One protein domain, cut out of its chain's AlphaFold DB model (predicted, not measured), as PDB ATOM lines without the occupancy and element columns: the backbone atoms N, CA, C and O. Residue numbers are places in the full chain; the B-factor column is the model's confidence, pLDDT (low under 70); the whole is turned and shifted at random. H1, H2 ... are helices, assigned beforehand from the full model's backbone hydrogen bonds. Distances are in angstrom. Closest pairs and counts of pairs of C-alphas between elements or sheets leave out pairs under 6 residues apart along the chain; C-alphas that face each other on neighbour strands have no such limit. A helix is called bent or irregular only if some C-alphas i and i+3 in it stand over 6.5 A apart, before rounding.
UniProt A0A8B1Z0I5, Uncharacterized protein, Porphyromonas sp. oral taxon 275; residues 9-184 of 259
ATOM      1  N   SER A   9     -60.152  26.279  10.069       82.94
ATOM      2  CA  SER A   9     -59.877  25.272   9.033       82.94
ATOM      3  C   SER A   9     -60.133  23.837   9.510       82.94
ATOM      4  O   SER A   9     -59.749  23.466  10.616       82.94
ATOM      5  N   VAL A  10     -60.708  23.001   8.634       78.75
ATOM      6  CA  VAL A  10     -60.912  21.550   8.842       78.75
ATOM      7  C   VAL A  10     -59.603  20.863   9.251       78.75
ATOM      8  O   VAL A  10     -59.547  20.161  10.258       78.75
ATOM      9  N   CYS A  11     -58.519  21.125   8.514       81.88
ATOM     10  CA  CYS A  11     -57.205  20.539   8.786       81.88
ATOM     11  C   CYS A  11     -56.627  21.027  10.124       81.88
ATOM     12  O   CYS A  11     -56.041  20.251  10.878       81.88
ATOM     13  N   GLY A  12     -56.857  22.299  10.468       81.75
ATOM     14  CA  GLY A  12     -56.415  22.860  11.741       81.75
ATOM     15  C   GLY A  12     -57.132  22.243  12.943       81.75
ATOM     16  O   GLY A  12     -56.477  21.911  13.931       81.75
ATOM     17  N   ARG A  13     -58.443  21.987  12.844       81.06
ATOM     18  CA  ARG A  13     -59.201  21.274  13.887       81.06
ATOM     19  C   ARG A  13     -58.727  19.833  14.061       81.06
ATOM     20  O   ARG A  13     -58.479  19.430  15.195       81.06
ATOM     21  N   ILE A  14     -58.523  19.100  12.962       82.56
ATOM     22  CA  ILE A  14     -57.979  17.730  12.993       82.56
ATOM     23  C   ILE A  14     -56.604  17.719  13.671       82.56
ATOM     24  O   ILE A  14     -56.354  16.896  14.553       82.56
ATOM     25  N   TYR A  15     -55.719  18.647  13.301       85.12
ATOM     26  CA  TYR A  15     -54.391  18.763  13.900       85.12
ATOM     27  C   TYR A  15     -54.458  19.042  15.406       85.12
ATOM     28  O   TYR A  15     -53.798  18.354  16.184       85.12
ATOM     29  N   LEU A  16     -55.267  20.017  15.832       84.44
ATOM     30  CA  LEU A  16     -55.401  20.382  17.244       84.44
ATOM     31  C   LEU A  16     -55.949  19.223  18.085       84.44
ATOM     32  O   LEU A  16     -55.408  18.945  19.154       84.44
ATOM     33  N   GLN A  17     -56.963  18.513  17.583       83.00
ATOM     34  CA  GLN A  17     -57.528  17.329  18.241       83.00
ATOM     35  C   GLN A  17     -56.504  16.203  18.371       83.00
ATOM     36  O   GLN A  17     -56.321  15.654  19.456       83.00
ATOM     37  N   THR A  18     -55.794  15.911  17.282       84.62
ATOM     38  CA  THR A  18     -54.772  14.858  17.235       84.62
ATOM     39  C   THR A  18     -53.639  15.172  18.202       84.62
ATOM     40  O   THR A  18     -53.270  14.340  19.027       84.62
ATOM     41  N   ARG A  19     -53.122  16.405  18.153       88.06
ATOM     42  CA  ARG A  19     -52.043  16.864  19.025       88.06
ATOM     43  C   ARG A  19     -52.438  16.762  20.493       88.06
ATOM     44  O   ARG A  19     -51.695  16.168  21.268       88.06
ATOM     45  N   GLN A  20     -53.577  17.344  20.870       85.44
ATOM     46  CA  GLN A  20     -54.028  17.343  22.260       85.44
ATOM     47  C   GLN A  20     -54.206  15.912  22.767       85.44
ATOM     48  O   GLN A  20     -53.714  15.566  23.837       85.44
ATOM     49  N   SER A  21     -54.827  15.054  21.958       84.19
ATOM     50  CA  SER A  21     -55.052  13.677  22.364       84.19
ATOM     51  C   SER A  21     -53.763  12.874  22.529       84.19
ATOM     52  O   SER A  21     -53.699  12.035  23.428       84.19
ATOM     53  N   ILE A  22     -52.746  13.108  21.692       85.44
ATOM     54  CA  ILE A  22     -51.434  12.475  21.864       85.44
ATOM     55  C   ILE A  22     -50.832  12.922  23.196       85.44
ATOM     56  O   ILE A  22     -50.487  12.068  24.002       85.44
ATOM     57  N   TYR A  23     -50.768  14.224  23.486       85.62
ATOM     58  CA  TYR A  23     -50.187  14.706  24.748       85.62
ATOM     59  C   TYR A  23     -50.898  14.152  25.988       85.62
ATOM     60  O   TYR A  23     -50.230  13.747  26.938       85.62
ATOM     61  N   ASP A  24     -52.227  14.060  25.954       82.62
ATOM     62  CA  ASP A  24     -53.017  13.582  27.092       82.62
ATOM     63  C   ASP A  24     -52.870  12.075  27.344       82.62
ATOM     64  O   ASP A  24     -53.064  11.611  28.468       82.62
ATOM     65  N   THR A  25     -52.555  11.285  26.310       84.06
ATOM     66  CA  THR A  25     -52.560   9.813  26.407       84.06
ATOM     67  C   THR A  25     -51.208   9.150  26.143       84.06
ATOM     68  O   THR A  25     -51.073   7.953  26.396       84.06
ATOM     69  N   LEU A  26     -50.179   9.917  25.765       86.81
ATOM     70  CA  LEU A  26     -48.826   9.424  25.496       86.81
ATOM     71  C   LEU A  26     -48.212   8.722  26.710       86.81
ATOM     72  O   LEU A  26     -47.659   7.640  26.563       86.81
ATOM     73  N   SER A  27     -48.326   9.295  27.913       86.50
ATOM     74  CA  SER A  27     -47.773   8.670  29.125       86.50
ATOM     75  C   SER A  27     -48.413   7.307  29.404       86.50
ATOM     76  O   SER A  27     -47.706   6.326  29.633       86.50
ATOM     77  N   THR A  28     -49.744   7.215  29.310       85.69
ATOM     78  CA  THR A  28     -50.468   5.947  29.473       85.69
ATOM     79  C   THR A  28     -50.083   4.941  28.391       85.69
ATOM     80  O   THR A  28     -49.931   3.759  28.678       85.69
ATOM     81  N   PHE A  29     -49.888   5.407  27.158       87.62
ATOM     82  CA  PHE A  29     -49.454   4.566  26.052       87.62
ATOM     83  C   PHE A  29     -48.024   4.037  26.237       87.62
ATOM     84  O   PHE A  29     -47.778   2.857  26.020       87.62
ATOM     85  N   LEU A  30     -47.082   4.863  26.699       87.25
ATOM     86  CA  LEU A  30     -45.714   4.425  26.994       87.25
ATOM     87  C   LEU A  30     -45.672   3.421  28.154       87.25
ATOM     88  O   LEU A  30     -44.935   2.440  28.089       87.25
ATOM     89  N   LEU A  31     -46.499   3.619  29.185       86.94
ATOM     90  CA  LEU A  31     -46.654   2.650  30.272       86.94
ATOM     91  C   LEU A  31     -47.213   1.323  29.737       86.94
ATOM     92  O   LEU A  31     -46.712   0.258  30.086       86.94
ATOM     93  N   PHE A  32     -48.190   1.377  28.829       87.88
ATOM     94  CA  PHE A  32     -48.683   0.191  28.132       87.88
ATOM     95  C   PHE A  32     -47.568  -0.521  27.344       87.88
ATOM     96  O   PHE A  32     -47.424  -1.731  27.485       87.88
ATOM     97  N   GLN A  33     -46.725   0.203  26.599       86.81
ATOM     98  CA  GLN A  33     -45.571  -0.385  25.896       86.81
ATOM     99  C   GLN A  33     -44.581  -1.065  26.853       86.81
ATOM    100  O   GLN A  33     -44.053  -2.131  26.537       86.81
ATOM    101  N   LEU A  34     -44.360  -0.490  28.038       86.25
ATOM    102  CA  LEU A  34     -43.529  -1.103  29.073       86.25
ATOM    103  C   LEU A  34     -44.147  -2.406  29.599       86.25
ATOM    104  O   LEU A  34     -43.446  -3.408  29.713       86.25
ATOM    105  N   ILE A  35     -45.455  -2.418  29.883       85.44
ATOM    106  CA  ILE A  35     -46.169  -3.636  30.297       85.44
ATOM    107  C   ILE A  35     -46.064  -4.706  29.209       85.44
ATOM    108  O   ILE A  35     -45.762  -5.854  29.519       85.44
ATOM    109  N   MET A  36     -46.261  -4.332  27.943       84.31
ATOM    110  CA  MET A  36     -46.112  -5.243  26.807       84.31
ATOM    111  C   MET A  36     -44.703  -5.844  26.756       84.31
ATOM    112  O   MET A  36     -44.572  -7.055  26.612       84.31
ATOM    113  N   ALA A  37     -43.656  -5.038  26.957       84.31
ATOM    114  CA  ALA A  37     -42.283  -5.539  27.010       84.31
ATOM    115  C   ALA A  37     -42.072  -6.515  28.176       84.31
ATOM    116  O   ALA A  37     -41.461  -7.566  28.007       84.31
ATOM    117  N   ILE A  38     -42.623  -6.232  29.357       82.50
ATOM    118  CA  ILE A  38     -42.517  -7.152  30.497       82.50
ATOM    119  C   ILE A  38     -43.228  -8.477  30.189       82.50
ATOM    120  O   ILE A  38     -42.645  -9.545  30.359       82.50
ATOM    121  N   VAL A  39     -44.470  -8.416  29.711       84.44
ATOM    122  CA  VAL A  39     -45.316  -9.597  29.490       84.44
ATOM    123  C   VAL A  39     -44.821 -10.455  28.331       84.44
ATOM    124  O   VAL A  39     -44.830 -11.677  28.440       84.44
ATOM    125  N   PHE A  40     -44.388  -9.836  27.235       82.94
ATOM    126  CA  PHE A  40     -44.012 -10.552  26.016       82.94
ATOM    127  C   PHE A  40     -42.512 -10.765  25.855       82.94
ATOM    128  O   PHE A  40     -42.135 -11.483  24.939       82.94
ATOM    129  N   ILE A  41     -41.661 -10.179  26.704       82.31
ATOM    130  CA  ILE A  41     -40.204 -10.374  26.638       82.31
ATOM    131  C   ILE A  41     -39.667 -10.844  27.986       82.31
ATOM    132  O   ILE A  41     -39.133 -11.944  28.069       82.31
ATOM    133  N   ALA A  42     -39.835 -10.056  29.051       81.62
ATOM    134  CA  ALA A  42     -39.200 -10.367  30.333       81.62
ATOM    135  C   ALA A  42     -39.722 -11.673  30.956       81.62
ATOM    136  O   ALA A  42     -38.924 -12.505  31.377       81.62
ATOM    137  N   ILE A  43     -41.045 -11.882  30.993       81.50
ATOM    138  CA  ILE A  43     -41.634 -13.101  31.570       81.50
ATOM    139  C   ILE A  43     -41.236 -14.352  30.768       81.50
ATOM    140  O   ILE A  43     -40.729 -15.286  31.390       81.50
ATOM    141  N   PRO A  44     -41.402 -14.411  29.430       82.62
ATOM    142  CA  PRO A  44     -41.024 -15.602  28.678       82.62
ATOM    143  C   PRO A  44     -39.519 -15.876  28.741       82.62
ATOM    144  O   PRO A  44     -39.133 -17.031  28.866       82.62
ATOM    145  N   LEU A  45     -38.670 -14.841  28.762       82.38
ATOM    146  CA  LEU A  45     -37.228 -15.014  28.947       82.38
ATOM    147  C   LEU A  45     -36.897 -15.637  30.311       82.38
ATOM    148  O   LEU A  45     -36.130 -16.592  30.379       82.38
ATOM    149  N   LEU A  46     -37.499 -15.133  31.396       80.75
ATOM    150  CA  LEU A  46     -37.310 -15.692  32.739       80.75
ATOM    151  C   LEU A  46     -37.785 -17.146  32.832       80.75
ATOM    152  O   LEU A  46     -37.151 -17.949  33.511       80.75
ATOM    153  N   LEU A  47     -38.885 -17.483  32.152       83.06
ATOM    154  CA  LEU A  47     -39.384 -18.854  32.091       83.06
ATOM    155  C   LEU A  47     -38.402 -19.775  31.369       83.06
ATOM    156  O   LEU A  47     -38.110 -20.839  31.902       83.06
ATOM    157  N   ILE A  48     -37.860 -19.358  30.220       80.81
ATOM    158  CA  ILE A  48     -36.884 -20.165  29.476       80.81
ATOM    159  C   ILE A  48     -35.614 -20.376  30.313       80.81
ATOM    160  O   ILE A  48     -35.180 -21.511  30.468       80.81
ATOM    161  N   ILE A  49     -35.088 -19.328  30.960       80.88
ATOM    162  CA  ILE A  49     -33.931 -19.449  31.870       80.88
ATOM    163  C   ILE A  49     -34.202 -20.462  32.990       80.88
ATOM    164  O   ILE A  49     -33.331 -21.264  33.324       80.88
ATOM    165  N   ALA A  50     -35.405 -20.438  33.570       83.44
ATOM    166  CA  ALA A  50     -35.784 -21.368  34.627       83.44
ATOM    167  C   ALA A  50     -35.934 -22.816  34.129       83.44
ATOM    168  O   ALA A  50     -35.727 -23.740  34.911       83.44
ATOM    169  N   THR A  51     -36.302 -23.024  32.859       85.56
ATOM    170  CA  THR A  51     -36.448 -24.361  32.259       85.56
ATOM    171  C   THR A  51     -35.162 -24.922  31.656       85.56
ATOM    172  O   THR A  51     -35.081 -26.130  31.478       85.56
ATOM    173  N   SER A  52     -34.169 -24.077  31.372       80.62
ATOM    174  CA  SER A  52     -32.865 -24.467  30.812       80.62
ATOM    175  C   SER A  52     -31.796 -24.686  31.894       80.62
ATOM    176  O   SER A  52     -30.632 -24.378  31.675       80.62
ATOM    177  N   ASP A  53     -32.179 -25.125  33.100       82.69
ATOM    178  CA  ASP A  53     -31.266 -25.345  34.241       82.69
ATOM    179  C   ASP A  53     -30.336 -24.149  34.568       82.69
ATOM    180  O   ASP A  53     -29.250 -24.315  35.124       82.69
ATOM    181  N   PHE A  54     -30.782 -22.920  34.270       81.44
ATOM    182  CA  PHE A  54     -30.002 -21.680  34.378       81.44
ATOM    183  C   PHE A  54     -28.776 -21.580  33.445       81.44
ATOM    184  O   PHE A  54     -27.909 -20.729  33.678       81.44
ATOM    185  N   ASP A  55     -28.717 -22.357  32.357       83.69
ATOM    186  CA  ASP A  55     -27.807 -22.077  31.242       83.69
ATOM    187  C   ASP A  55     -28.288 -20.830  30.484       83.69
ATOM    188  O   ASP A  55     -29.206 -20.856  29.662       83.69
ATOM    189  N   LEU A  56     -27.671 -19.692  30.808       78.81
ATOM    190  CA  LEU A  56     -28.030 -18.389  30.250       78.81
ATOM    191  C   LEU A  56     -27.759 -18.286  28.745       78.81
ATOM    192  O   LEU A  56     -28.409 -17.480  28.081       78.81
ATOM    193  N   VAL A  57     -26.794 -19.040  28.216       78.94
ATOM    194  CA  VAL A  57     -26.411 -18.961  26.802       78.94
ATOM    195  C   VAL A  57     -27.443 -19.700  25.962       78.94
ATOM    196  O   VAL A  57     -28.005 -19.105  25.041       78.94
ATOM    197  N   GLU A  58     -27.747 -20.944  26.330       77.50
ATOM    198  CA  GLU A  58     -28.753 -21.766  25.650       77.50
ATOM    199  C   GLU A  58     -30.148 -21.129  25.760       77.50
ATOM    200  O   GLU A  58     -30.814 -20.900  24.748       77.50
ATOM    201  N   ALA A  59     -30.542 -20.696  26.964       79.00
ATOM    202  CA  ALA A  59     -31.832 -20.049  27.195       79.00
ATOM    203  C   ALA A  59     -32.036 -18.780  26.352       79.00
ATOM    204  O   ALA A  59     -33.133 -18.515  25.853       79.00
ATOM    205  N   PHE A  60     -30.990 -17.962  26.200       79.00
ATOM    206  CA  PHE A  60     -31.089 -16.725  25.430       79.00
ATOM    207  C   PHE A  60     -31.134 -16.996  23.921       79.00
ATOM    208  O   PHE A  60     -31.886 -16.330  23.207       79.00
ATOM    209  N   GLN A  61     -30.377 -17.982  23.433       75.56
ATOM    210  CA  GLN A  61     -30.420 -18.393  22.028       75.56
ATOM    211  C   GLN A  61     -31.805 -18.934  21.648       75.56
ATOM    212  O   GLN A  61     -32.399 -18.453  20.678       75.56
ATOM    213  N   ASP A  62     -32.367 -19.832  22.457       75.19
ATOM    214  CA  ASP A  62     -33.709 -20.383  22.250       75.19
ATOM    215  C   ASP A  62     -34.793 -19.299  22.277       75.19
ATOM    216  O   ASP A  62     -35.697 -19.274  21.432       75.19
ATOM    217  N   PHE A  63     -34.676 -18.344  23.208       78.62
ATOM    218  CA  PHE A  63     -35.574 -17.197  23.281       78.62
ATOM    219  C   PHE A  63     -35.532 -16.371  21.989       78.62
ATOM    220  O   PHE A  63     -36.574 -16.132  21.379       78.62
ATOM    221  N   VAL A  64     -34.347 -15.946  21.538       73.12
ATOM    222  CA  VAL A  64     -34.201 -15.100  20.340       73.12
ATOM    223  C   VAL A  64     -34.728 -15.812  19.091       73.12
ATOM    224  O   VAL A  64     -35.455 -15.202  18.302       73.12
ATOM    225  N   ILE A  65     -34.443 -17.110  18.941       71.56
ATOM    226  CA  ILE A  65     -34.945 -17.927  17.828       71.56
ATOM    227  C   ILE A  65     -36.480 -17.983  17.842       71.56
ATOM    228  O   ILE A  65     -37.107 -17.793  16.801       71.56
ATOM    229  N   SER A  66     -37.112 -18.140  19.011       68.31
ATOM    230  CA  SER A  66     -38.579 -18.169  19.127       68.31
ATOM    231  C   SER A  66     -39.265 -16.869  18.668       68.31
ATOM    232  O   SER A  66     -40.453 -16.893  18.323       68.31
ATOM    233  N   TYR A  67     -38.568 -15.728  18.675       67.25
ATOM    234  CA  TYR A  67     -39.106 -14.443  18.207       67.25
ATOM    235  C   TYR A  67     -38.703 -14.081  16.772       67.25
ATOM    236  O   TYR A  67     -39.270 -13.131  16.222       67.25
ATOM    237  N   ALA A  68     -37.809 -14.854  16.142       60.91
ATOM    238  CA  ALA A  68     -37.358 -14.640  14.766       60.91
ATOM    239  C   ALA A  68     -38.495 -14.731  13.729       60.91
ATOM    240  O   ALA A  68     -38.473 -14.026  12.730       60.91
ATOM    241  N   ASP A  69     -39.557 -15.491  14.009       59.00
ATOM    242  CA  ASP A  69     -40.712 -15.658  13.109       59.00
ATOM    243  C   ASP A  69     -41.668 -14.441  13.053       59.00
ATOM    244  O   ASP A  69     -42.795 -14.537  12.565       59.00
ATOM    245  N   GLY A  70     -41.292 -13.285  13.611       61.25
ATOM    246  CA  GLY A  70     -42.145 -12.087  13.626       61.25
ATOM    247  C   GLY A  70     -43.311 -12.149  14.623       61.25
ATOM    248  O   GLY A  70     -44.172 -11.265  14.638       61.25
ATOM    249  N   ARG A  71     -43.329 -13.148  15.518       66.25
ATOM    250  CA  ARG A  71     -44.337 -13.295  16.586       66.25
ATOM    251  C   ARG A  71     -44.401 -12.076  17.509       66.25
ATOM    252  O   ARG A  71     -45.485 -11.706  17.954       66.25
ATOM    253  N   LEU A  72     -43.265 -11.410  17.744       71.06
ATOM    254  CA  LEU A  72     -43.204 -10.185  18.549       71.06
ATOM    255  C   LEU A  72     -44.071  -9.072  17.944       71.06
ATOM    256  O   LEU A  72     -44.854  -8.440  18.650       71.06
ATOM    257  N   LEU A  73     -43.983  -8.878  16.624       70.31
ATOM    258  CA  LEU A  73     -44.792  -7.896  15.903       70.31
ATOM    259  C   LEU A  73     -46.283  -8.230  16.017       70.31
ATOM    260  O   LEU A  73     -47.094  -7.331  16.232       70.31
ATOM    261  N   LEU A  74     -46.649  -9.511  15.930       70.56
ATOM    262  CA  LEU A  74     -48.035  -9.961  16.078       70.56
ATOM    263  C   LEU A  74     -48.587  -9.663  17.482       70.56
ATOM    264  O   LEU A  74     -49.666  -9.085  17.606       70.56
ATOM    265  N   PHE A  75     -47.846  -9.982  18.546       74.94
ATOM    266  CA  PHE A  75     -48.285  -9.681  19.913       74.94
ATOM    267  C   PHE A  75     -48.391  -8.176  20.176       74.94
ATOM    268  O   PHE A  75     -49.385  -7.718  20.742       74.94
ATOM    269  N   TYR A  76     -47.417  -7.389  19.716       78.31
ATOM    270  CA  TYR A  76     -47.432  -5.933  19.876       78.31
ATOM    271  C   TYR A  76     -48.558  -5.262  19.086       78.31
ATOM    272  O   TYR A  76     -49.221  -4.364  19.607       78.31
ATOM    273  N   THR A  77     -48.830  -5.711  17.858       71.94
ATOM    274  CA  THR A  77     -49.960  -5.208  17.058       71.94
ATOM    275  C   THR A  77     -51.305  -5.610  17.658       71.94
ATOM    276  O   THR A  77     -52.199  -4.767  17.757       71.94
ATOM    277  N   GLY A  78     -51.432  -6.841  18.160       74.00
ATOM    278  CA  GLY A  78     -52.607  -7.292  18.907       74.00
ATOM    279  C   GLY A  78     -52.861  -6.441  20.153       74.00
ATOM    280  O   GLY A  78     -53.957  -5.907  20.327       74.00
ATOM    281  N   GLY A  79     -51.838  -6.214  20.977       78.38
ATOM    282  CA  GLY A  79     -51.945  -5.344  22.149       78.38
ATOM    283  C   GLY A  79     -52.305  -3.900  21.788       78.38
ATOM    284  O   GLY A  79     -53.200  -3.314  22.399       78.38
ATOM    285  N   LEU A  80     -51.676  -3.336  20.752       82.75
ATOM    286  CA  LEU A  80     -51.999  -2.000  20.252       82.75
ATOM    287  C   LEU A  80     -53.457  -1.897  19.780       82.75
ATOM    288  O   LEU A  80     -54.098  -0.870  20.015       82.75
ATOM    289  N   SER A  81     -53.999  -2.941  19.149       74.44
ATOM    290  CA  SER A  81     -55.400  -2.967  18.714       74.44
ATOM    291  C   SER A  81     -56.363  -2.885  19.906       74.44
ATOM    292  O   SER A  81     -57.275  -2.054  19.901       74.44
ATOM    293  N   LEU A  82     -56.097  -3.641  20.980       76.62
ATOM    294  CA  LEU A  82     -56.873  -3.597  22.222       76.62
ATOM    295  C   LEU A  82     -56.769  -2.231  22.905       76.62
ATOM    296  O   LEU A  82     -57.789  -1.635  23.256       76.62
ATOM    297  N   PHE A  83     -55.549  -1.697  23.039       82.44
ATOM    298  CA  PHE A  83     -55.335  -0.356  23.586       82.44
ATOM    299  C   PHE A  83     -56.125   0.691  22.794       82.44
ATOM    300  O   PHE A  83     -56.814   1.528  23.380       82.44
ATOM    301  N   SER A  84     -56.077   0.612  21.464       78.31
ATOM    302  CA  SER A  84     -56.768   1.539  20.568       78.31
ATOM    303  C   SER A  84     -58.286   1.454  20.727       78.31
ATOM    304  O   SER A  84     -58.937   2.492  20.816       78.31
ATOM    305  N   MET A  85     -58.862   0.253  20.846       74.06
ATOM    306  CA  MET A  85     -60.298   0.079  21.109       74.06
ATOM    307  C   MET A  85     -60.723   0.699  22.447       74.06
ATOM    308  O   MET A  85     -61.719   1.425  22.512       74.06
ATOM    309  N   VAL A  86     -59.965   0.442  23.518       78.06
ATOM    310  CA  VAL A  86     -60.240   0.999  24.853       78.06
ATOM    311  C   VAL A  86     -60.106   2.521  24.840       78.06
ATOM    312  O   VAL A  86     -60.939   3.224  25.418       78.06
ATOM    313  N   TRP A  87     -59.093   3.042  24.150       83.19
ATOM    314  CA  TRP A  87     -58.884   4.473  23.987       83.19
ATOM    315  C   TRP A  87     -60.028   5.131  23.203       83.19
ATOM    316  O   TRP A  87     -60.592   6.109  23.690       83.19
ATOM    317  N   VAL A  88     -60.450   4.566  22.065       76.50
ATOM    318  CA  VAL A  88     -61.598   5.064  21.283       76.50
ATOM    319  C   VAL A  88     -62.859   5.092  22.144       76.50
ATOM    320  O   VAL A  88     -63.535   6.117  22.213       76.50
ATOM    321  N   ASN A  89     -63.152   4.004  22.861       74.31
ATOM    322  CA  ASN A  89     -64.282   3.940  23.785       74.31
ATOM    323  C   ASN A  89     -64.226   5.065  24.830       74.31
ATOM    324  O   ASN A  89     -65.198   5.796  25.038       74.31
ATOM    325  N   ARG A  90     -63.063   5.227  25.472       77.06
ATOM    326  CA  ARG A  90     -62.837   6.274  26.467       77.06
ATOM    327  C   ARG A  90     -63.098   7.653  25.865       77.06
ATOM    328  O   ARG A  90     -63.838   8.424  26.460       77.06
ATOM    329  N   VAL A  91     -62.545   7.953  24.695       75.44
ATOM    330  CA  VAL A  91     -62.690   9.264  24.053       75.44
ATOM    331  C   VAL A  91     -64.140   9.562  23.663       75.44
ATOM    332  O   VAL A  91     -64.600  10.687  23.852       75.44
ATOM    333  N   VAL A  92     -64.865   8.572  23.139       70.25
ATOM    334  CA  VAL A  92     -66.247   8.749  22.664       70.25
ATOM    335  C   VAL A  92     -67.245   8.854  23.819       70.25
ATOM    336  O   VAL A  92     -68.211   9.610  23.728       70.25
ATOM    337  N   HIS A  93     -67.022   8.124  24.915       69.50
ATOM    338  CA  HIS A  93     -68.009   7.981  25.989       69.50
ATOM    339  C   HIS A  93     -67.571   8.534  27.348       69.50
ATOM    340  O   HIS A  93     -68.220   8.249  28.364       69.50
ATOM    341  N   GLN A  94     -66.476   9.291  27.415       69.56
ATOM    342  CA  GLN A  94     -66.102   9.995  28.635       69.56
ATOM    343  C   GLN A  94     -67.067  11.140  28.945       69.56
ATOM    344  O   GLN A  94     -67.507  11.878  28.072       69.56
ATOM    345  N   VAL A  95     -67.363  11.292  30.239       56.47
ATOM    346  CA  VAL A  95     -68.195  12.383  30.774       56.47
ATOM    347  C   VAL A  95     -67.387  13.680  30.918       56.47
ATOM    348  O   VAL A  95     -67.953  14.768  30.933       56.47
ATOM    349  N   GLN A  96     -66.062  13.573  31.044       59.03
ATOM    350  CA  GLN A  96     -65.171  14.730  31.117       59.03
ATOM    351  C   GLN A  96     -64.937  15.305  29.717       59.03
ATOM    352  O   GLN A  96     -64.800  14.534  28.764       59.03
ATOM    353  N   PRO A  97     -64.879  16.638  29.582       57.91
ATOM    354  CA  PRO A  97     -64.720  17.261  28.284       57.91
ATOM    355  C   PRO A  97     -63.328  16.951  27.716       57.91
ATOM    356  O   PRO A  97     -62.311  17.237  28.344       57.91
ATOM    357  N   THR A  98     -63.292  16.366  26.523       64.31
ATOM    358  CA  THR A  98     -62.075  16.075  25.755       64.31
ATOM    359  C   THR A  98     -61.949  17.041  24.575       64.31
ATOM    360  O   THR A  98     -62.898  17.752  24.224       64.31
ATOM    361  N   ALA A  99     -60.805  17.033  23.883       62.69
ATOM    362  CA  ALA A  99     -60.620  17.799  22.642       62.69
ATOM    363  C   ALA A  99     -61.713  17.509  21.586       62.69
ATOM    364  O   ALA A  99     -62.074  18.379  20.791       62.69
ATOM    365  N   TYR A 100     -62.288  16.302  21.616       62.84
ATOM    366  CA  TYR A 100     -63.344  15.842  20.712       62.84
ATOM    367  C   TYR A 100     -64.753  16.320  21.096       62.84
ATOM    368  O   TYR A 100     -65.663  16.272  20.263       62.84
ATOM    369  N   THR A 101     -64.949  16.792  22.331       63.34
ATOM    370  CA  THR A 101     -66.206  17.408  22.793       63.34
ATOM    371  C   THR A 101     -66.123  18.933  22.846       63.34
ATOM    372  O   THR A 101     -67.150  19.592  22.752       63.34
ATOM    373  N   GLN A 102     -64.920  19.497  23.002       68.00
ATOM    374  CA  GLN A 102     -64.699  20.944  23.127       68.00
ATOM    375  C   GLN A 102     -64.507  21.653  21.780       68.00
ATOM    376  O   GLN A 102     -64.897  22.810  21.642       68.00
ATOM    377  N   ILE A 103     -63.916  20.985  20.782       68.12
ATOM    378  CA  ILE A 103     -63.711  21.569  19.450       68.12
ATOM    379  C   ILE A 103     -64.911  21.205  18.557       68.12
ATOM    380  O   ILE A 103     -65.116  20.012  18.291       68.12
ATOM    381  N   PRO A 104     -65.693  22.190  18.060       60.09
ATOM    382  CA  PRO A 104     -66.820  21.927  17.170       60.09
ATOM    383  C   PRO A 104     -66.284  21.344  15.863       60.09
ATOM    384  O   PRO A 104     -65.611  22.020  15.091       60.09
ATOM    385  N   SER A 105     -66.528  20.054  15.661       66.81
ATOM    386  CA  SER A 105     -65.942  19.257  14.585       66.81
ATOM    387  C   SER A 105     -66.950  18.232  14.089       66.81
ATOM    388  O   SER A 105     -67.763  17.712  14.864       66.81
ATOM    389  N   SER A 106     -66.910  17.954  12.789       71.69
ATOM    390  CA  SER A 106     -67.768  16.938  12.179       71.69
ATOM    391  C   SER A 106     -67.361  15.528  12.621       71.69
ATOM    392  O   SER A 106     -66.226  15.294  13.039       71.69
ATOM    393  N   THR A 107     -68.265  14.552  12.497       67.38
ATOM    394  CA  THR A 107     -67.951  13.134  12.761       67.38
ATOM    395  C   THR A 107     -66.755  12.661  11.932       67.38
ATOM    396  O   THR A 107     -65.895  11.946  12.437       67.38
ATOM    397  N   PHE A 108     -66.649  13.129  10.685       68.50
ATOM    398  CA  PHE A 108     -65.521  12.839   9.805       68.50
ATOM    399  C   PHE A 108     -64.193  13.394  10.342       68.50
ATOM    400  O   PHE A 108     -63.211  12.662  10.412       68.50
ATOM    401  N   GLU A 109     -64.162  14.651  10.796       67.25
ATOM    402  CA  GLU A 109     -62.959  15.258  11.390       67.25
ATOM    403  C   GLU A 109     -62.476  14.482  12.623       67.25
ATOM    404  O   GLU A 109     -61.277  14.238  12.777       67.25
ATOM    405  N   LYS A 110     -63.415  14.021  13.459       71.50
ATOM    406  CA  LYS A 110     -63.112  13.201  14.637       71.50
ATOM    407  C   LYS A 110     -62.514  11.852  14.245       71.50
ATOM    408  O   LYS A 110     -61.509  11.454  14.824       71.50
ATOM    409  N   LEU A 111     -63.085  11.183  13.240       71.56
ATOM    410  CA  LEU A 111     -62.566   9.917  12.714       71.56
ATOM    411  C   LEU A 111     -61.164  10.084  12.111       71.56
ATOM    412  O   LEU A 111     -60.276   9.293  12.417       71.56
ATOM    413  N   CYS A 112     -60.932  11.133  11.316       72.19
ATOM    414  CA  CYS A 112     -59.609  11.433  10.765       72.19
ATOM    415  C   CYS A 112     -58.577  11.694  11.864       72.19
ATOM    416  O   CYS A 112     -57.463  11.180  11.796       72.19
ATOM    417  N   SER A 113     -58.942  12.459  12.894       81.25
ATOM    418  CA  SER A 113     -58.053  12.691  14.029       81.25
ATOM    419  C   SER A 113     -57.753  11.396  14.791       81.25
ATOM    420  O   SER A 113     -56.591  11.126  15.077       81.25
ATOM    421  N   MET A 114     -58.759  10.558  15.069       78.94
ATOM    422  CA  MET A 114     -58.554   9.266  15.738       78.94
ATOM    423  C   MET A 114     -57.633   8.338  14.942       78.94
ATOM    424  O   MET A 114     -56.732   7.724  15.514       78.94
ATOM    425  N   ALA A 115     -57.806   8.284  13.622       75.94
ATOM    426  CA  ALA A 115     -56.943   7.508  12.742       75.94
ATOM    427  C   ALA A 115     -55.490   8.004  12.763       75.94
ATOM    428  O   ALA A 115     -54.573   7.188  12.801       75.94
ATOM    429  N   LEU A 116     -55.266   9.322  12.794       81.81
ATOM    430  CA  LEU A 116     -53.922   9.899  12.895       81.81
ATOM    431  C   LEU A 116     -53.252   9.600  14.242       81.81
ATOM    432  O   LEU A 116     -52.062   9.285  14.265       81.81
ATOM    433  N   VAL A 117     -53.997   9.665  15.352       85.06
ATOM    434  CA  VAL A 117     -53.481   9.289  16.682       85.06
ATOM    435  C   VAL A 117     -53.035   7.830  16.677       85.06
ATOM    436  O   VAL A 117     -51.931   7.511  17.110       85.06
ATOM    437  N   ILE A 118     -53.863   6.943  16.133       81.94
ATOM    438  CA  ILE A 118     -53.561   5.514  16.108       81.94
ATOM    439  C   ILE A 118     -52.424   5.202  15.147       81.94
ATOM    440  O   ILE A 118     -51.556   4.414  15.494       81.94
ATOM    441  N   LEU A 119     -52.349   5.866  13.992       80.75
ATOM    442  CA  LEU A 119     -51.194   5.760  13.104       80.75
ATOM    443  C   LEU A 119     -49.906   6.178  13.825       80.75
ATOM    444  O   LEU A 119     -48.894   5.491  13.708       80.75
ATOM    445  N   CYS A 120     -49.946   7.246  14.626       86.50
ATOM    446  CA  CYS A 120     -48.817   7.653  15.461       86.50
ATOM    447  C   CYS A 120     -48.436   6.563  16.480       86.50
ATOM    448  O   CYS A 120     -47.262   6.218  16.595       86.50
ATOM    449  N   TYR A 121     -49.411   5.958  17.161       86.50
ATOM    450  CA  TYR A 121     -49.170   4.845  18.088       86.50
ATOM    451  C   TYR A 121     -48.645   3.587  17.402       86.50
ATOM    452  O   TYR A 121     -47.762   2.927  17.948       86.50
ATOM    453  N   THR A 122     -49.098   3.290  16.187       79.81
ATOM    454  CA  THR A 122     -48.545   2.214  15.361       79.81
ATOM    455  C   THR A 122     -47.082   2.479  15.036       79.81
ATOM    456  O   THR A 122     -46.252   1.602  15.254       79.81
ATOM    457  N   LEU A 123     -46.730   3.698  14.616       81.94
ATOM    458  CA  LEU A 123     -45.337   4.061  14.339       81.94
ATOM    459  C   LEU A 123     -44.447   3.937  15.582       81.94
ATOM    460  O   LEU A 123     -43.359   3.374  15.493       81.94
ATOM    461  N   ILE A 124     -44.913   4.403  16.747       86.06
ATOM    462  CA  ILE A 124     -44.169   4.266  18.010       86.06
ATOM    463  C   ILE A 124     -44.007   2.789  18.389       86.06
ATOM    464  O   ILE A 124     -42.919   2.378  18.777       86.06
ATOM    465  N   THR A 125     -45.063   1.986  18.255       84.19
ATOM    466  CA  THR A 125     -45.027   0.542  18.543       84.19
ATOM    467  C   THR A 125     -44.016  -0.161  17.652       84.19
ATOM    468  O   THR A 125     -43.224  -0.967  18.124       84.19
ATOM    469  N   CYS A 126     -43.992   0.171  16.366       77.62
ATOM    470  CA  CYS A 126     -43.041  -0.410  15.432       77.62
ATOM    471  C   CYS A 126     -41.609   0.020  15.717       77.62
ATOM    472  O   CYS A 126     -40.714  -0.816  15.669       77.62
ATOM    473  N   LEU A 127     -41.395   1.284  16.081       82.50
ATOM    474  CA  LEU A 127     -40.094   1.751  16.544       82.50
ATOM    475  C   LEU A 127     -39.661   1.015  17.823       82.50
ATOM    476  O   LEU A 127     -38.507   0.619  17.926       82.50
ATOM    477  N   ALA A 128     -40.577   0.765  18.760       83.69
ATOM    478  CA  ALA A 128     -40.290  -0.012  19.962       83.69
ATOM    479  C   ALA A 128     -39.920  -1.468  19.633       83.69
ATOM    480  O   ALA A 128     -38.908  -1.956  20.122       83.69
ATOM    481  N   VAL A 129     -40.685  -2.143  18.767       79.31
ATOM    482  CA  VAL A 129     -40.389  -3.514  18.315       79.31
ATOM    483  C   VAL A 129     -39.042  -3.577  17.597       79.31
ATOM    484  O   VAL A 129     -38.276  -4.501  17.856       79.31
ATOM    485  N   LEU A 130     -38.725  -2.594  16.748       77.00
ATOM    486  CA  LEU A 130     -37.421  -2.485  16.087       77.00
ATOM    487  C   LEU A 130     -36.288  -2.357  17.106       77.00
ATOM    488  O   LEU A 130     -35.355  -3.148  17.076       77.00
ATOM    489  N   LEU A 131     -36.392  -1.415  18.045       81.31
ATOM    490  CA  LEU A 131     -35.368  -1.218  19.074       81.31
ATOM    491  C   LEU A 131     -35.193  -2.449  19.969       81.31
ATOM    492  O   LEU A 131     -34.070  -2.798  20.308       81.31
ATOM    493  N   LEU A 132     -36.288  -3.112  20.346       78.94
ATOM    494  CA  LEU A 132     -36.251  -4.328  21.162       78.94
ATOM    495  C   LEU A 132     -35.623  -5.495  20.403       78.94
ATOM    496  O   LEU A 132     -34.835  -6.242  20.970       78.94
ATOM    497  N   THR A 133     -35.940  -5.623  19.120       72.56
ATOM    498  CA  THR A 133     -35.345  -6.621  18.229       72.56
ATOM    499  C   THR A 133     -33.836  -6.422  18.113       72.56
ATOM    500  O   THR A 133     -33.079  -7.363  18.324       72.56
ATOM    501  N   GLU A 134     -33.397  -5.196  17.826       72.12
ATOM    502  CA  GLU A 134     -31.977  -4.834  17.732       72.12
ATOM    503  C   GLU A 134     -31.251  -5.059  19.067       72.12
ATOM    504  O   GLU A 134     -30.148  -5.597  19.097       72.12
ATOM    505  N   LEU A 135     -31.886  -4.718  20.193       76.94
ATOM    506  CA  LEU A 135     -31.334  -4.965  21.526       76.94
ATOM    507  C   LEU A 135     -31.144  -6.463  21.800       76.94
ATOM    508  O   LEU A 135     -30.107  -6.861  22.327       76.94
ATOM    509  N   LEU A 136     -32.133  -7.290  21.450       72.56
ATOM    510  CA  LEU A 136     -32.061  -8.743  21.616       72.56
ATOM    511  C   LEU A 136     -30.961  -9.354  20.743       72.56
ATOM    512  O   LEU A 136     -30.231 -10.224  21.209       72.56
ATOM    513  N   GLN A 137     -30.800  -8.864  19.513       67.06
ATOM    514  CA  GLN A 137     -29.717  -9.284  18.623       67.06
ATOM    515  C   GLN A 137     -28.342  -8.875  19.161       67.06
ATOM    516  O   GLN A 137     -27.417  -9.683  19.141       67.06
ATOM    517  N   LEU A 138     -28.206  -7.655  19.692       67.75
ATOM    518  CA  LEU A 138     -26.957  -7.174  20.287       67.75
ATOM    519  C   LEU A 138     -26.523  -8.018  21.496       67.75
ATOM    520  O   LEU A 138     -25.329  -8.187  21.734       67.75
ATOM    521  N   LEU A 139     -27.486  -8.525  22.266       66.75
ATOM    522  CA  LEU A 139     -27.226  -9.346  23.446       66.75
ATOM    523  C   LEU A 139     -26.980 -10.829  23.132       66.75
ATOM    524  O   LEU A 139     -26.648 -11.564  24.058       66.75
ATOM    525  N   MET A 140     -27.131 -11.281  21.880       62.09
ATOM    526  CA  MET A 140     -26.986 -12.695  21.529       62.09
ATOM    527  C   MET A 140     -25.517 -13.148  21.651       62.09
ATOM    528  O   MET A 140     -24.661 -12.656  20.910       62.09
ATOM    529  N   PRO A 141     -25.195 -14.094  22.553       54.53
ATOM    530  CA  PRO A 141     -23.849 -14.638  22.658       54.53
ATOM    531  C   PRO A 141     -23.579 -15.599  21.493       54.53
ATOM    532  O   PRO A 141     -24.275 -16.603  21.324       54.53
ATOM    533  N   VAL A 142     -22.550 -15.296  20.700       55.16
ATOM    534  CA  VAL A 142     -21.992 -16.186  19.671       55.16
ATOM    535  C   VAL A 142     -20.530 -16.436  20.030       55.16
ATOM    536  O   VAL A 142     -19.740 -15.496  20.071       55.16
ATOM    537  N   ASP A 143     -20.201 -17.684  20.364       48.06
ATOM    538  CA  ASP A 143     -18.850 -18.263  20.446       48.06
ATOM    539  C   ASP A 143     -17.693 -17.267  20.673       48.06
ATOM    540  O   ASP A 143     -16.827 -17.062  19.821       48.06
ATOM    541  N   GLY A 144     -17.675 -16.618  21.842       44.25
ATOM    542  CA  GLY A 144     -16.527 -15.844  22.331       44.25
ATOM    543  C   GLY A 144     -16.131 -14.595  21.532       44.25
ATOM    544  O   GLY A 144     -15.103 -13.992  21.842       44.25
ATOM    545  N   SER A 145     -16.911 -14.159  20.541       38.56
ATOM    546  CA  SER A 145     -16.661 -12.909  19.819       38.56
ATOM    547  C   SER A 145     -17.968 -12.237  19.410       38.56
ATOM    548  O   SER A 145     -18.844 -12.836  18.794       38.56
ATOM    549  N   PHE A 146     -18.107 -10.960  19.771       45.16
ATOM    550  CA  PHE A 146     -19.255 -10.162  19.363       45.16
ATOM    551  C   PHE A 146     -19.183  -9.887  17.844       45.16
ATOM    552  O   PHE A 146     -18.447  -9.006  17.407       45.16
ATOM    553  N   ILE A 147     -20.039 -10.603  17.097       43.59
ATOM    554  CA  ILE A 147     -20.625 -10.288  15.773       43.59
ATOM    555  C   ILE A 147     -19.770 -10.674  14.535       43.59
ATOM    556  O   ILE A 147     -18.599 -10.312  14.422       43.59
ATOM    557  N   PRO A 148     -20.389 -11.353  13.542       42.09
ATOM    558  CA  PRO A 148     -20.816 -10.645  12.334       42.09
ATOM    559  C   PRO A 148     -22.277 -10.922  11.933       42.09
ATOM    560  O   PRO A 148     -22.750 -12.052  11.913       42.09
ATOM    561  N   PHE A 149     -22.950  -9.824  11.588       48.44
ATOM    562  CA  PHE A 149     -24.282  -9.657  11.014       48.44
ATOM    563  C   PHE A 149     -24.740 -10.769  10.055       48.44
ATOM    564  O   PHE A 149     -24.194 -10.898   8.960       48.44
ATOM    565  N   ASP A 150     -25.845 -11.439  10.382       40.09
ATOM    566  CA  ASP A 150     -26.704 -12.064   9.374       40.09
ATOM    567  C   ASP A 150     -28.160 -11.631   9.616       40.09
ATOM    568  O   ASP A 150     -28.822 -12.053  10.563       40.09
ATOM    569  N   PHE A 151     -28.666 -10.743   8.754       47.31
ATOM    570  CA  PHE A 151     -30.017 -10.154   8.777       47.31
ATOM    571  C   PHE A 151     -31.143 -11.169   8.474       47.31
ATOM    572  O   PHE A 151     -32.217 -10.797   8.001       47.31
ATOM    573  N   ARG A 152     -30.913 -12.468   8.686       40.88
ATOM    574  CA  ARG A 152     -31.765 -13.538   8.151       40.88
ATOM    575  C   ARG A 152     -33.034 -13.836   8.948       40.88
ATOM    576  O   ARG A 152     -33.891 -14.532   8.418       40.88
ATOM    577  N   GLY A 153     -33.193 -13.294  10.155       45.62
ATOM    578  CA  GLY A 153     -34.396 -13.516  10.972       45.62
ATOM    579  C   GLY A 153     -35.352 -12.323  11.065       45.62
ATOM    580  O   GLY A 153     -36.559 -12.506  11.069       45.62
ATOM    581  N   LEU A 154     -34.830 -11.094  11.133       51.97
ATOM    582  CA  LEU A 154     -35.597  -9.891  11.491       51.97
ATOM    583  C   LEU A 154     -35.090  -8.668  10.713       51.97
ATOM    584  O   LEU A 154     -34.619  -7.682  11.273       51.97
ATOM    585  N   SER A 155     -35.139  -8.737   9.385       56.84
ATOM    586  CA  SER A 155     -34.748  -7.601   8.547       56.84
ATOM    587  C   SER A 155     -35.752  -6.444   8.674       56.84
ATOM    588  O   SER A 155     -36.967  -6.654   8.732       56.84
ATOM    589  N   LEU A 156     -35.262  -5.197   8.625       56.97
ATOM    590  CA  LEU A 156     -36.100  -3.991   8.512       56.97
ATOM    591  C   LEU A 156     -37.148  -4.139   7.391       56.97
ATOM    592  O   LEU A 156     -38.279  -3.678   7.521       56.97
ATOM    593  N   ALA A 157     -36.787  -4.838   6.311       57.88
ATOM    594  CA  ALA A 157     -37.671  -5.159   5.198       57.88
ATOM    595  C   ALA A 157     -38.865  -6.038   5.614       57.88
ATOM    596  O   ALA A 157     -39.995  -5.710   5.262       57.88
ATOM    597  N   GLN A 158     -38.652  -7.100   6.401       58.66
ATOM    598  CA  GLN A 158     -39.730  -7.959   6.910       58.66
ATOM    599  C   GLN A 158     -40.649  -7.213   7.883       58.66
ATOM    600  O   GLN A 158     -41.866  -7.376   7.817       58.66
ATOM    601  N   ILE A 159     -40.098  -6.347   8.740       60.94
ATOM    602  CA  ILE A 159     -40.901  -5.521   9.655       60.94
ATOM    603  C   ILE A 159     -41.735  -4.506   8.864       60.94
ATOM    604  O   ILE A 159     -42.936  -4.387   9.104       60.94
ATOM    605  N   CYS A 160     -41.142  -3.828   7.878       60.25
ATOM    606  CA  CYS A 160     -41.850  -2.919   6.973       60.25
ATOM    607  C   CYS A 160     -42.935  -3.632   6.152       60.25
ATOM    608  O   CYS A 160     -44.017  -3.082   5.960       60.25
ATOM    609  N   GLN A 161     -42.681  -4.861   5.701       60.47
ATOM    610  CA  GLN A 161     -43.654  -5.671   4.969       60.47
ATOM    611  C   GLN A 161     -44.800  -6.142   5.877       60.47
ATOM    612  O   GLN A 161     -45.968  -6.039   5.502       60.47
ATOM    613  N   GLY A 162     -44.493  -6.592   7.097       59.94
ATOM    614  CA  GLY A 162     -45.491  -6.927   8.112       59.94
ATOM    615  C   GLY A 162     -46.366  -5.725   8.471       59.94
ATOM    616  O   GLY A 162     -47.588  -5.843   8.540       59.94
ATOM    617  N   LEU A 163     -45.765  -4.542   8.606       59.38
ATOM    618  CA  LEU A 163     -46.461  -3.264   8.765       59.38
ATOM    619  C   LEU A 163     -47.383  -2.960   7.589       59.38
ATOM    620  O   LEU A 163     -48.565  -2.709   7.795       59.38
ATOM    621  N   TYR A 164     -46.866  -3.009   6.361       57.03
ATOM    622  CA  TYR A 164     -47.647  -2.740   5.155       57.03
ATOM    623  C   TYR A 164     -48.885  -3.644   5.066       57.03
ATOM    624  O   TYR A 164     -49.969  -3.177   4.726       57.03
ATOM    625  N   ASN A 165     -48.744  -4.911   5.464       58.94
ATOM    626  CA  ASN A 165     -49.833  -5.884   5.453       58.94
ATOM    627  C   ASN A 165     -50.832  -5.702   6.611       58.94
ATOM    628  O   ASN A 165     -52.019  -5.978   6.448       58.94
ATOM    629  N   THR A 166     -50.387  -5.242   7.785       59.03
ATOM    630  CA  THR A 166     -51.226  -5.142   8.999       59.03
ATOM    631  C   THR A 166     -51.880  -3.773   9.189       59.03
ATOM    632  O   THR A 166     -52.965  -3.682   9.768       59.03
ATOM    633  N   LEU A 167     -51.271  -2.703   8.673       59.75
ATOM    634  CA  LEU A 167     -51.728  -1.322   8.840       59.75
ATOM    635  C   LEU A 167     -53.140  -1.067   8.275       59.75
ATOM    636  O   LEU A 167     -53.936  -0.442   8.979       59.75
ATOM    637  N   PRO A 168     -53.516  -1.572   7.079       61.81
ATOM    638  CA  PRO A 168     -54.871  -1.399   6.556       61.81
ATOM    639  C   PRO A 168     -55.930  -2.062   7.444       61.81
ATOM    640  O   PRO A 168     -56.963  -1.454   7.721       61.81
ATOM    641  N   GLY A 169     -55.658  -3.275   7.939       62.97
ATOM    642  CA  GLY A 169     -56.563  -4.007   8.829       62.97
ATOM    643  C   GLY A 169     -56.726  -3.328  10.190       62.97
ATOM    644  O   GLY A 169     -57.844  -3.188  10.683       62.97
ATOM    645  N   MET A 170     -55.628  -2.828  10.762       63.28
ATOM    646  CA  MET A 170     -55.630  -2.069  12.018       63.28
ATOM    647  C   MET A 170     -56.428  -0.770  11.902       63.28
ATOM    648  O   MET A 170     -57.279  -0.491  12.746       63.28
ATOM    649  N   LEU A 171     -56.198   0.006  10.836       62.84
ATOM    650  CA  LEU A 171     -56.952   1.231  10.577       62.84
ATOM    651  C   LEU A 171     -58.436   0.925  10.368       62.84
ATOM    652  O   LEU A 171     -59.278   1.583  10.974       62.84
ATOM    653  N   PHE A 172     -58.763  -0.095   9.572       67.38
ATOM    654  CA  PHE A 172     -60.142  -0.521   9.349       67.38
ATOM    655  C   PHE A 172     -60.854  -0.879  10.658       67.38
ATOM    656  O   PHE A 172     -61.940  -0.369  10.929       67.38
ATOM    657  N   LEU A 173     -60.230  -1.705  11.497       66.38
ATOM    658  CA  LEU A 173     -60.795  -2.149  12.769       66.38
ATOM    659  C   LEU A 173     -61.017  -0.979  13.735       66.38
ATOM    660  O   LEU A 173     -62.022  -0.928  14.442       66.38
ATOM    661  N   VAL A 174     -60.129   0.006  13.709       63.50
ATOM    662  CA  VAL A 174     -60.239   1.239  14.489       63.50
ATOM    663  C   VAL A 174     -61.352   2.149  13.986       63.50
ATOM    664  O   VAL A 174     -62.126   2.659  14.796       63.50
ATOM    665  N   PHE A 175     -61.464   2.345  12.671       65.38
ATOM    666  CA  PHE A 175     -62.565   3.103  12.082       65.38
ATOM    667  C   PHE A 175     -63.900   2.440  12.397       65.38
ATOM    668  O   PHE A 175     -64.842   3.117  12.802       65.38
ATOM    669  N   LEU A 176     -63.966   1.116  12.270       69.44
ATOM    670  CA  LEU A 176     -65.149   0.335  12.588       69.44
ATOM    671  C   LEU A 176     -65.515   0.456  14.072       69.44
ATOM    672  O   LEU A 176     -66.674   0.719  14.392       69.44
ATOM    673  N   ALA A 177     -64.536   0.338  14.973       68.56
ATOM    674  CA  ALA A 177     -64.737   0.542  16.403       68.56
ATOM    675  C   ALA A 177     -65.240   1.962  16.698       68.56
ATOM    676  O   ALA A 177     -66.250   2.123  17.375       68.56
ATOM    677  N   ALA A 178     -64.605   2.994  16.139       67.50
ATOM    678  CA  ALA A 178     -65.021   4.380  16.333       67.50
ATOM    679  C   ALA A 178     -66.436   4.643  15.804       67.50
ATOM    680  O   ALA A 178     -67.231   5.282  16.491       67.50
ATOM    681  N   LEU A 179     -66.790   4.100  14.637       67.31
ATOM    682  CA  LEU A 179     -68.136   4.198  14.074       67.31
ATOM    683  C   LEU A 179     -69.176   3.509  14.958       67.31
ATOM    684  O   LEU A 179     -70.213   4.109  15.241       67.31
ATOM    685  N   CYS A 180     -68.901   2.293  15.437       71.25
ATOM    686  CA  CYS A 180     -69.807   1.581  16.339       71.25
ATOM    687  C   CYS A 180     -70.016   2.380  17.632       71.25
ATOM    688  O   CYS A 180     -71.150   2.652  18.023       71.25
ATOM    689  N   MET A 181     -68.935   2.845  18.255       70.56
ATOM    690  CA  MET A 181     -69.009   3.588  19.514       70.56
ATOM    691  C   MET A 181     -69.688   4.954  19.357       70.56
ATOM    692  O   MET A 181     -70.472   5.356  20.210       70.56
ATOM    693  N   MET A 182     -69.465   5.670  18.251       66.88
ATOM    694  CA  MET A 182     -70.158   6.940  17.995       66.88
ATOM    695  C   MET A 182     -71.646   6.750  17.668       66.88
ATOM    696  O   MET A 182     -72.447   7.636  17.963       66.88
ATOM    697  N   SER A 183     -72.021   5.618  17.065       71.19
ATOM    698  CA  SER A 183     -73.403   5.350  16.638       71.19
ATOM    699  C   SER A 183     -74.311   4.922  17.791       71.19
ATOM    700  O   SER A 183     -75.506   5.221  17.775       71.19
ATOM    701  N   PHE A 184     -73.773   4.244  18.810       70.75
ATOM    702  CA  PHE A 184     -74.561   3.745  19.937       70.75
ATOM    703  C   PHE A 184     -74.313   4.555  21.206       70.75
ATOM    704  O   PHE A 184     -73.214   4.598  21.739       70.75
TER     705      PHE A 184
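What this domain is: This is residues 9 to 184 of the 259 residues of an uncharacterized protein of Porphyromonas sp. oral taxon 275 (UniProt A0A8B1Z0I5). H1b, H3, H5 and H6b form a loose up-and-down bundle, each running against the one before, in a rod. H2 folds back from the end of H1b. The printed part has 176 residues, 142 of them in six named helices, H1 to H6 in order along the chain, and its class is all helix; it is loose, with a radius of gyration of the C-alphas of 19.6 A and spans of 63 by 30 by 24 A.

Where its parts are: H1, residues 10 to 51, begins at C-alpha (-60.912, 21.550, 8.842); H6, 156 to 183, ends at (-73.403, 5.350, 16.638). Both, by hydrogen bonds assigned as one helix, are bent: C-alphas 24, ending H1a, and 27, beginning H1b, are 7.5 A apart; 165, ending H6a, and 168, beginning H6b, 6.8 A. H1b is irregular, C-alphas 40 and 43 being 6.6 A apart. H2 is 56 to 68, H3 71 to 93, H4 99 to 102, H5 107 to 138, 46.4 A long.

How they stand to each other: H3 and H6b touch at a shallow tilt of 20 degrees, closest C-alphas Val 88 and Ala 178, 6.1 A. Every O i to N i+4 pair is within hydrogen-bond range in H1a, H2, H3, H5, H6a and H6b; 19 of 21 in H1b.

The domain as a whole: The printed part has no cut; link H5 to H6 is long. pLDDT is under 70 in 66 residues, among them 137 to 179.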